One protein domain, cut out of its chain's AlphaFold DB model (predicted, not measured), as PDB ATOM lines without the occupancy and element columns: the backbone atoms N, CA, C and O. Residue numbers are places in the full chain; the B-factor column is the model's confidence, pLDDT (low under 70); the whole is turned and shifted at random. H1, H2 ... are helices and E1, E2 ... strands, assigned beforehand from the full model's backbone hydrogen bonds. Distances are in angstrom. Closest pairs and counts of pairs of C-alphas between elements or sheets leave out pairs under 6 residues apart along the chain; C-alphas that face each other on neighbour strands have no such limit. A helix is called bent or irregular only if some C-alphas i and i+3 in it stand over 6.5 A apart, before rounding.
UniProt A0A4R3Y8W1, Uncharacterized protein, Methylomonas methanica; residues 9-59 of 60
ATOM      1  N   ASP A   9       5.861  -8.704 -25.511       91.50
ATOM      2  CA  ASP A   9       7.007  -9.515 -25.933       91.50
ATOM      3  C   ASP A   9       8.058  -9.637 -24.820       91.50
ATOM      4  O   ASP A   9       8.572 -10.731 -24.578       91.50
ATOM      5  N   ASP A  10       8.312  -8.554 -24.073       91.88
ATOM      6  CA  ASP A  10       9.214  -8.586 -22.913       91.88
ATOM      7  C   ASP A  10       8.701  -9.558 -21.841       91.88
ATOM      8  O   ASP A  10       9.464 -10.327 -21.250       91.88
ATOM      9  N   LEU A  11       7.387  -9.547 -21.592       93.31
ATOM     10  CA  LEU A  11       6.752 -10.430 -20.616       93.31
ATOM     11  C   LEU A  11       6.775 -11.895 -21.070       93.31
ATOM     12  O   LEU A  11       7.003 -12.782 -20.244       93.31
ATOM     13  N   LEU A  12       6.573 -12.159 -22.363       94.38
ATOM     14  CA  LEU A  12       6.681 -13.505 -22.926       94.38
ATOM     15  C   LEU A  12       8.118 -14.024 -22.840       94.38
ATOM     16  O   LEU A  12       8.329 -15.150 -22.387       94.38
ATOM     17  N   GLN A  13       9.107 -13.197 -23.180       93.69
ATOM     18  CA  GLN A  13      10.514 -13.571 -23.073       93.69
ATOM     19  C   GLN A  13      10.909 -13.855 -21.616       93.69
ATOM     20  O   GLN A  13      11.523 -14.885 -21.327       93.69
ATOM     21  N   ALA A  14      10.478 -13.016 -20.669       93.38
ATOM     22  CA  ALA A  14      10.681 -13.258 -19.241       93.38
ATOM     23  C   ALA A  14      10.033 -14.575 -18.771       93.38
ATOM     24  O   ALA A  14      10.628 -15.316 -17.980       93.38
ATOM     25  N   ALA A  15       8.842 -14.909 -19.279       94.94
ATOM     26  CA  ALA A  15       8.174 -16.171 -18.979       94.94
ATOM     27  C   ALA A  15       8.956 -17.382 -19.523       94.94
ATOM     28  O   ALA A  15       9.107 -18.371 -18.806       94.94
ATOM     29  N   GLN A  16       9.516 -17.308 -20.737       94.88
ATOM     30  CA  GLN A  16      10.343 -18.386 -21.301       94.88
ATOM     31  C   GLN A  16      11.635 -18.613 -20.504       94.88
ATOM     32  O   GLN A  16      12.011 -19.761 -20.245       94.88
ATOM     33  N   ILE A  17      12.291 -17.532 -20.070       93.94
ATOM     34  CA  ILE A  17      13.477 -17.591 -19.201       93.94
ATOM     35  C   ILE A  17      13.107 -18.225 -17.854       93.94
ATOM     36  O   ILE A  17      13.790 -19.132 -17.374       93.94
ATOM     37  N   THR A  18      11.989 -17.797 -17.266       94.00
ATOM     38  CA  THR A  18      11.472 -18.354 -16.007       94.00
ATOM     39  C   THR A  18      11.187 -19.849 -16.143       94.00
ATOM     40  O   THR A  18      11.576 -20.633 -15.280       94.00
ATOM     41  N   ALA A  19      10.569 -20.272 -17.249       94.44
ATOM     42  CA  ALA A  19      10.293 -21.675 -17.532       94.44
ATOM     43  C   ALA A  19      11.580 -22.511 -17.663       94.44
ATOM     44  O   ALA A  19      11.638 -23.628 -17.147       94.44
ATOM     45  N   ARG A  20      12.631 -21.957 -18.287       92.06
ATOM     46  CA  ARG A  20      13.946 -22.605 -18.438       92.06
ATOM     47  C   ARG A  20      14.657 -22.821 -17.102       92.06
ATOM     48  O   ARG A  20      15.232 -23.884 -16.880       92.06
ATOM     49  N   TYR A  21      14.620 -21.848 -16.202       91.25
ATOM     50  CA  TYR A  21      15.249 -21.989 -14.884       91.25
ATOM     51  C   TYR A  21      14.318 -22.590 -13.817       91.25
ATOM     52  O   TYR A  21      14.746 -22.837 -12.690       91.25
ATOM     53  N   GLY A  22      13.062 -22.865 -14.175       87.00
ATOM     54  CA  GLY A  22      12.076 -23.545 -13.344       87.00
ATOM     55  C   GLY A  22      12.057 -25.069 -13.515       87.00
ATOM     56  O   GLY A  22      12.948 -25.685 -14.099       87.00
ATOM     57  N   GLN A  23      10.994 -25.695 -13.001       81.50
ATOM     58  CA  GLN A  23      10.797 -27.153 -13.065       81.50
ATOM     59  C   GLN A  23      10.423 -27.657 -14.472       81.50
ATOM     60  O   GLN A  23      10.583 -28.835 -14.764       81.50
ATOM     61  N   GLY A  24       9.937 -26.777 -15.349       84.06
ATOM     62  CA  GLY A  24       9.433 -27.133 -16.677       84.06
ATOM     63  C   GLY A  24      10.461 -27.059 -17.806       84.06
ATOM     64  O   GLY A  24      10.068 -27.059 -18.964       84.06
ATOM     65  N   ARG A  25      11.762 -26.984 -17.510       85.19
ATOM     66  CA  ARG A  25      12.820 -26.682 -18.495       85.19
ATOM     67  C   ARG A  25      12.932 -27.644 -19.689       85.19
ATOM     68  O   ARG A  25      13.512 -27.272 -20.704       85.19
ATOM     69  N   GLU A  26      12.441 -28.875 -19.541       88.19
ATOM     70  CA  GLU A  26      12.443 -29.924 -20.579       88.19
ATOM     71  C   GLU A  26      11.040 -30.169 -21.158       88.19
ATOM     72  O   GLU A  26      10.873 -31.002 -22.045       88.19
ATOM     73  N   ALA A  27      10.020 -29.465 -20.655       91.62
ATOM     74  CA  ALA A  27       8.657 -29.589 -21.147       91.62
ATOM     75  C   ALA A  27       8.503 -28.877 -22.497       91.62
ATOM     76  O   ALA A  27       9.111 -27.835 -22.742       91.62
ATOM     77  N   GLU A  28       7.627 -29.403 -23.356       92.12
ATOM     78  CA  GLU A  28       7.274 -28.739 -24.619       92.12
ATOM     79  C   GLU A  28       6.613 -27.376 -24.377       92.12
ATOM     80  O   GLU A  28       6.770 -26.449 -25.174       92.12
ATOM     81  N   GLN A  29       5.893 -27.252 -23.262       94.12
ATOM     82  CA  GLN A  29       5.196 -26.043 -22.873       94.12
ATOM     83  C   GLN A  29       5.048 -25.968 -21.352       94.12
ATOM     84  O   GLN A  29       4.836 -26.979 -20.682       94.12
ATOM     85  N   VAL A  30       5.144 -24.756 -20.815       95.19
ATOM     86  CA  VAL A  30       4.985 -24.451 -19.392       95.19
ATOM     87  C   VAL A  30       3.949 -23.348 -19.244       95.19
ATOM     88  O   VAL A  30       4.002 -22.341 -19.952       95.19
ATOM     89  N   GLU A  31       3.008 -23.539 -18.325       96.38
ATOM     90  CA  GLU A  31       2.080 -22.491 -17.909       96.38
ATOM     91  C   GLU A  31       2.783 -21.543 -16.929       96.38
ATOM     92  O   GLU A  31       3.366 -21.976 -15.932       96.38
ATOM     93  N   VAL A  32       2.734 -20.245 -17.216       95.00
ATOM     94  CA  VAL A  32       3.301 -19.186 -16.381       95.00
ATOM     95  C   VAL A  32       2.215 -18.164 -16.085       95.00
ATOM     96  O   VAL A  32       1.581 -17.633 -16.997       95.00
ATOM     97  N   THR A  33       2.020 -17.852 -14.807       95.94
ATOM     98  CA  THR A  33       1.128 -16.773 -14.378       95.94
ATOM     99  C   THR A  33       1.893 -15.457 -14.350       95.94
ATOM    100  O   THR A  33       2.868 -15.303 -13.613       95.94
ATOM    101  N   ILE A  34       1.434 -14.492 -15.142       94.19
ATOM    102  CA  ILE A  34       1.918 -13.114 -15.121       94.19
ATOM    103  C   ILE A  34       0.929 -12.291 -14.312       94.19
ATOM    104  O   ILE A  34      -0.245 -12.192 -14.671       94.19
ATOM    105  N   ARG A  35       1.433 -11.670 -13.249       93.75
ATOM    106  CA  ARG A  35       0.707 -10.685 -12.456       93.75
ATOM    107  C   ARG A  35       1.241  -9.293 -12.759       93.75
ATOM    108  O   ARG A  35       2.437  -9.047 -12.596       93.75
ATOM    109  N   ASP A  36       0.369  -8.396 -13.195       86.75
ATOM    110  CA  ASP A  36       0.738  -7.003 -13.433       86.75
ATOM    111  C   ASP A  36       0.738  -6.161 -12.142       86.75
ATOM    112  O   ASP A  36       0.491  -6.648 -11.032       86.75
ATOM    113  N   ARG A  37       1.068  -4.872 -12.284       85.81
ATOM    114  CA  ARG A  37       1.147  -3.929 -11.157       85.81
ATOM    115  C   ARG A  37      -0.221  -3.614 -10.547       85.81
ATOM    116  O   ARG A  37      -0.270  -3.288  -9.363       85.81
ATOM    117  N   ASP A  38      -1.291  -3.742 -11.326       87.56
ATOM    118  CA  ASP A  38      -2.670  -3.508 -10.892       87.56
ATOM    119  C   ASP A  38      -3.272  -4.755 -10.215       87.56
ATOM    120  O   ASP A  38      -4.363  -4.707  -9.647       87.56
ATOM    121  N   GLY A  39      -2.525  -5.864 -10.208       88.00
ATOM    122  CA  GLY A  39      -2.915  -7.125  -9.593       88.00
ATOM    123  C   GLY A  39      -3.766  -8.005 -10.501       88.00
ATOM    124  O   GLY A  39      -4.266  -9.022 -10.025       88.00
ATOM    125  N   ALA A  40      -3.922  -7.651 -11.779       91.00
ATOM    126  CA  ALA A  40      -4.537  -8.548 -12.739       91.00
ATOM    127  C   ALA A  40      -3.565  -9.684 -13.069       91.00
ATOM    128  O   ALA A  40      -2.359  -9.484 -13.249       91.00
ATOM    129  N   GLU A  41      -4.109 -10.894 -13.137       95.38
ATOM    130  CA  GLU A  41      -3.356 -12.105 -13.428       95.38
ATOM    131  C   GLU A  41      -3.822 -12.694 -14.752       95.38
ATOM    132  O   GLU A  41      -5.017 -12.727 -15.059       95.38
ATOM    133  N   ARG A  42      -2.866 -13.179 -15.542       94.50
ATOM    134  CA  ARG A  42      -3.142 -13.982 -16.728       94.50
ATOM    135  C   ARG A  42      -2.167 -15.138 -16.820       94.50
ATOM    136  O   ARG A  42      -0.983 -14.978 -16.527       94.50
ATOM    137  N   ASN A  43      -2.660 -16.276 -17.288       96.00
ATOM    138  CA  ASN A  43      -1.817 -17.421 -17.589       96.00
ATOM    139  C   ASN A  43      -1.411 -17.374 -19.056       96.00
ATOM    140  O   ASN A  43      -2.241 -17.149 -19.939       96.00
ATOM    141  N   VAL A  44      -0.125 -17.585 -19.302       95.62
ATOM    142  CA  VAL A  44       0.440 -17.747 -20.636       95.62
ATOM    143  C   VAL A  44       1.118 -19.098 -20.721       95.62
ATOM    144  O   VAL A  44       1.690 -19.589 -19.750       95.62
ATOM    145  N   PHE A  45       1.068 -19.693 -21.901       96.31
ATOM    146  CA  PHE A  45       1.762 -20.934 -22.174       96.31
ATOM    147  C   PHE A  45       2.971 -20.643 -23.049       96.31
ATOM    148  O   PHE A  45       2.830 -20.137 -24.163       96.31
ATOM    149  N   VAL A  46       4.159 -20.969 -22.552       95.75
ATOM    150  CA  VAL A  46       5.419 -20.655 -23.225       95.75
ATOM    151  C   VAL A  46       6.288 -21.894 -23.370       95.75
ATOM    152  O   VAL A  46       6.291 -22.772 -22.508       95.75
ATOM    153  N   LYS A  47       7.043 -21.965 -24.465       95.62
ATOM    154  CA  LYS A  47       8.103 -22.961 -24.621       95.62
ATOM    155  C   LYS A  47       9.353 -22.463 -23.879       95.62
ATOM    156  O   LYS A  47       9.774 -21.339 -24.170       95.62
ATOM    157  N   PRO A  48       9.943 -23.242 -22.953       95.19
ATOM    158  CA  PRO A  48      11.208 -22.880 -22.315       95.19
ATOM    159  C   PRO A  48      12.303 -22.624 -23.353       95.19
ATOM    160  O   PRO A  48      12.387 -23.357 -24.340       95.19
ATOM    161  N   LEU A  49      13.164 -21.634 -23.100       92.50
ATOM    162  CA  LEU A  49      14.350 -21.433 -23.935       92.50
ATOM    163  C   LEU A  49      15.284 -22.645 -23.837       92.50
ATOM    164  O   LEU A  49      15.486 -23.226 -22.763       92.50
ATOM    165  N   LEU A  50      15.882 -23.019 -24.959       88.12
ATOM    166  CA  LEU A  50      17.007 -23.938 -24.994       88.12
ATOM    167  C   LEU A  50      18.274 -23.248 -24.467       88.12
ATOM    168  O   LEU A  50      18.318 -22.035 -24.278       88.12
ATOM    169  N   ALA A  51      19.307 -24.034 -24.149       84.50
ATOM    170  CA  ALA A  51      20.535 -23.482 -23.563       84.50
ATOM    171  C   ALA A  51      21.252 -22.531 -24.531       84.50
ATOM    172  O   ALA A  51      21.812 -21.529 -24.110       84.50
ATOM    173  N   ASP A  52      21.214 -22.881 -25.812       86.25
ATOM    174  CA  ASP A  52      21.797 -22.179 -26.952       86.25
ATOM    175  C   ASP A  52      20.964 -20.976 -27.420       86.25
ATOM    176  O   ASP A  52      21.457 -20.151 -28.181       86.25
ATOM    177  N   GLU A  53      19.723 -20.847 -26.946       87.25
ATOM    178  CA  GLU A  53      18.872 -19.675 -27.183       87.25
ATOM    179  C   GLU A  53      19.106 -18.559 -26.149       87.25
ATOM    180  O   GLU A  53      18.594 -17.452 -26.319       87.25
ATOM    181  N   ILE A  54      19.870 -18.822 -25.079       86.12
ATOM    182  CA  ILE A  54      20.238 -17.802 -24.092       86.12
ATOM    183  C   ILE A  54      21.545 -17.133 -24.531       86.12
ATOM    184  O   ILE A  54      22.545 -17.834 -24.704       86.12
ATOM    185  N   PRO A  55      21.580 -15.793 -24.663       87.38
ATOM    186  CA  PRO A  55      22.810 -15.082 -24.983       87.38
ATOM    187  C   PRO A  55      23.921 -15.405 -23.980       87.38
ATOM    188  O   PRO A  55      23.741 -15.242 -22.772       87.38
ATOM    189  N   GLU A  56      25.084 -15.839 -24.475       84.81
ATOM    190  CA  GLU A  56      26.230 -16.183 -23.619       84.81
ATOM    191  C   GLU A  56      26.668 -15.000 -22.741       84.81
ATOM    192  O   GLU A  56      27.085 -15.191 -21.602       84.81
ATOM    193  N   GLU A  57      26.490 -13.772 -23.235       89.06
ATOM    194  CA  GLU A  57      26.764 -12.521 -22.517       89.06
ATOM    195  C   GLU A  57      25.947 -12.328 -21.228       89.06
ATOM    196  O   GLU A  57      26.282 -11.465 -20.418       89.06
ATOM    197  N   TRP A  58      24.882 -13.105 -21.010       85.50
ATOM    198  CA  TRP A  58      24.093 -13.049 -19.773       85.50
ATOM    199  C   TRP A  58      24.717 -13.846 -18.626       85.50
ATOM    200  O   TRP A  58      24.308 -13.682 -17.474       85.50
ATOM    201  N   PHE A  59      25.691 -14.709 -18.918       78.44
ATOM    202  CA  PHE A  59      26.414 -15.478 -17.914       78.44
ATOM    203  C   PHE A  59      27.671 -14.705 -17.473       78.44
ATOM    204  O   PHE A  59      28.447 -14.245 -18.309       78.44
TER     205      PHE A  59
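AT A GLANCE: This is residues 9 to 59 of the 60 residues of an uncharacterized protein of Methylomonas methanica (UniProt A0A4R3Y8W1). A two-stranded hairpin, E1 and E2, has one helix, H1, packed over it near its open end, the end away from the tight turn. A tail, residues 47 to 59, leaves E2, runs past H1 and away from the hairpin, so that the turn and the tail lie at the two ends of the longest axis. The printed part has 51 residues, with one named helix and two named strands in the order H1, E1, E2; the sheet's order is E1, E2, antiparallel. The class is mixed, helices and strands, with under half of the residues in named elements. The whole is only just compact, close to loose, with a radius of gyration of the C-alphas of 11.6 A and spans of 34 by 23 by 16 A.

HOW THE PARTS SIT: The sheet is made of E1, residues 30 to 35, and E2, residues 41 to 46, antiparallel neighbours and a hairpin with 151 degrees between their N-to-C directions. Of the C-alphas that face each other, 33 and 43 are 4.4 A apart, and 30 and 46 are 5.4 A apart. Across the pair, N 32 and O 44 are within hydrogen-bond range at 2.8 A, and N 46 and O 30 at 2.9 A. H1, residues 9 to 21, has its closest C-alphas to E2 at Gln 16 and Val 46, 5.8 A apart. Its closest C-alphas to E1 are those of Ala 19 and Val 30, 6.3 A apart. The centres of H1 and E1 are 9.2 A apart, and those of H1 and E2 10.6 A. In H1, every O i to N i+4 pair is within hydrogen-bond range.

IN THESE COORDINATES: E1 runs from Val 30 to Arg 35, 16.0 A from first to last C-alpha, and begins with C-alpha 30 at (4.985, -24.451, -19.392). E2 runs from Glu 41 to Val 46, 15.7 A, and ends with C-alpha 46 at (5.419, -20.655, -23.225). H1 runs from Asp 9, with its C-alpha at (7.007, -9.515, -25.933), to Tyr 21, a length of 18.6 A; it is not bent. Residues 51 to 53 and 56 to 58 are short helical runs without a name.

THE WHOLE: The two C-alphas farthest apart are those of Asp 38, between E1 and E2, and Asp 52, in the tail, at 34.7 A. The first and last printed C-alphas, of Asp 9 and Phe 59, are 21.8 A apart. The printed part has no cut. The link from E1 to E2, 5 residues, is tight, and the link from H1 to E1, 8 residues, is short. Residues 47 to 59 hold no named element, and their C-alphas lie 6 to 19 A from the mean of all C-alphas. The mean pLDDT of the printed part of this model is 91.0, and no printed residue is under 70.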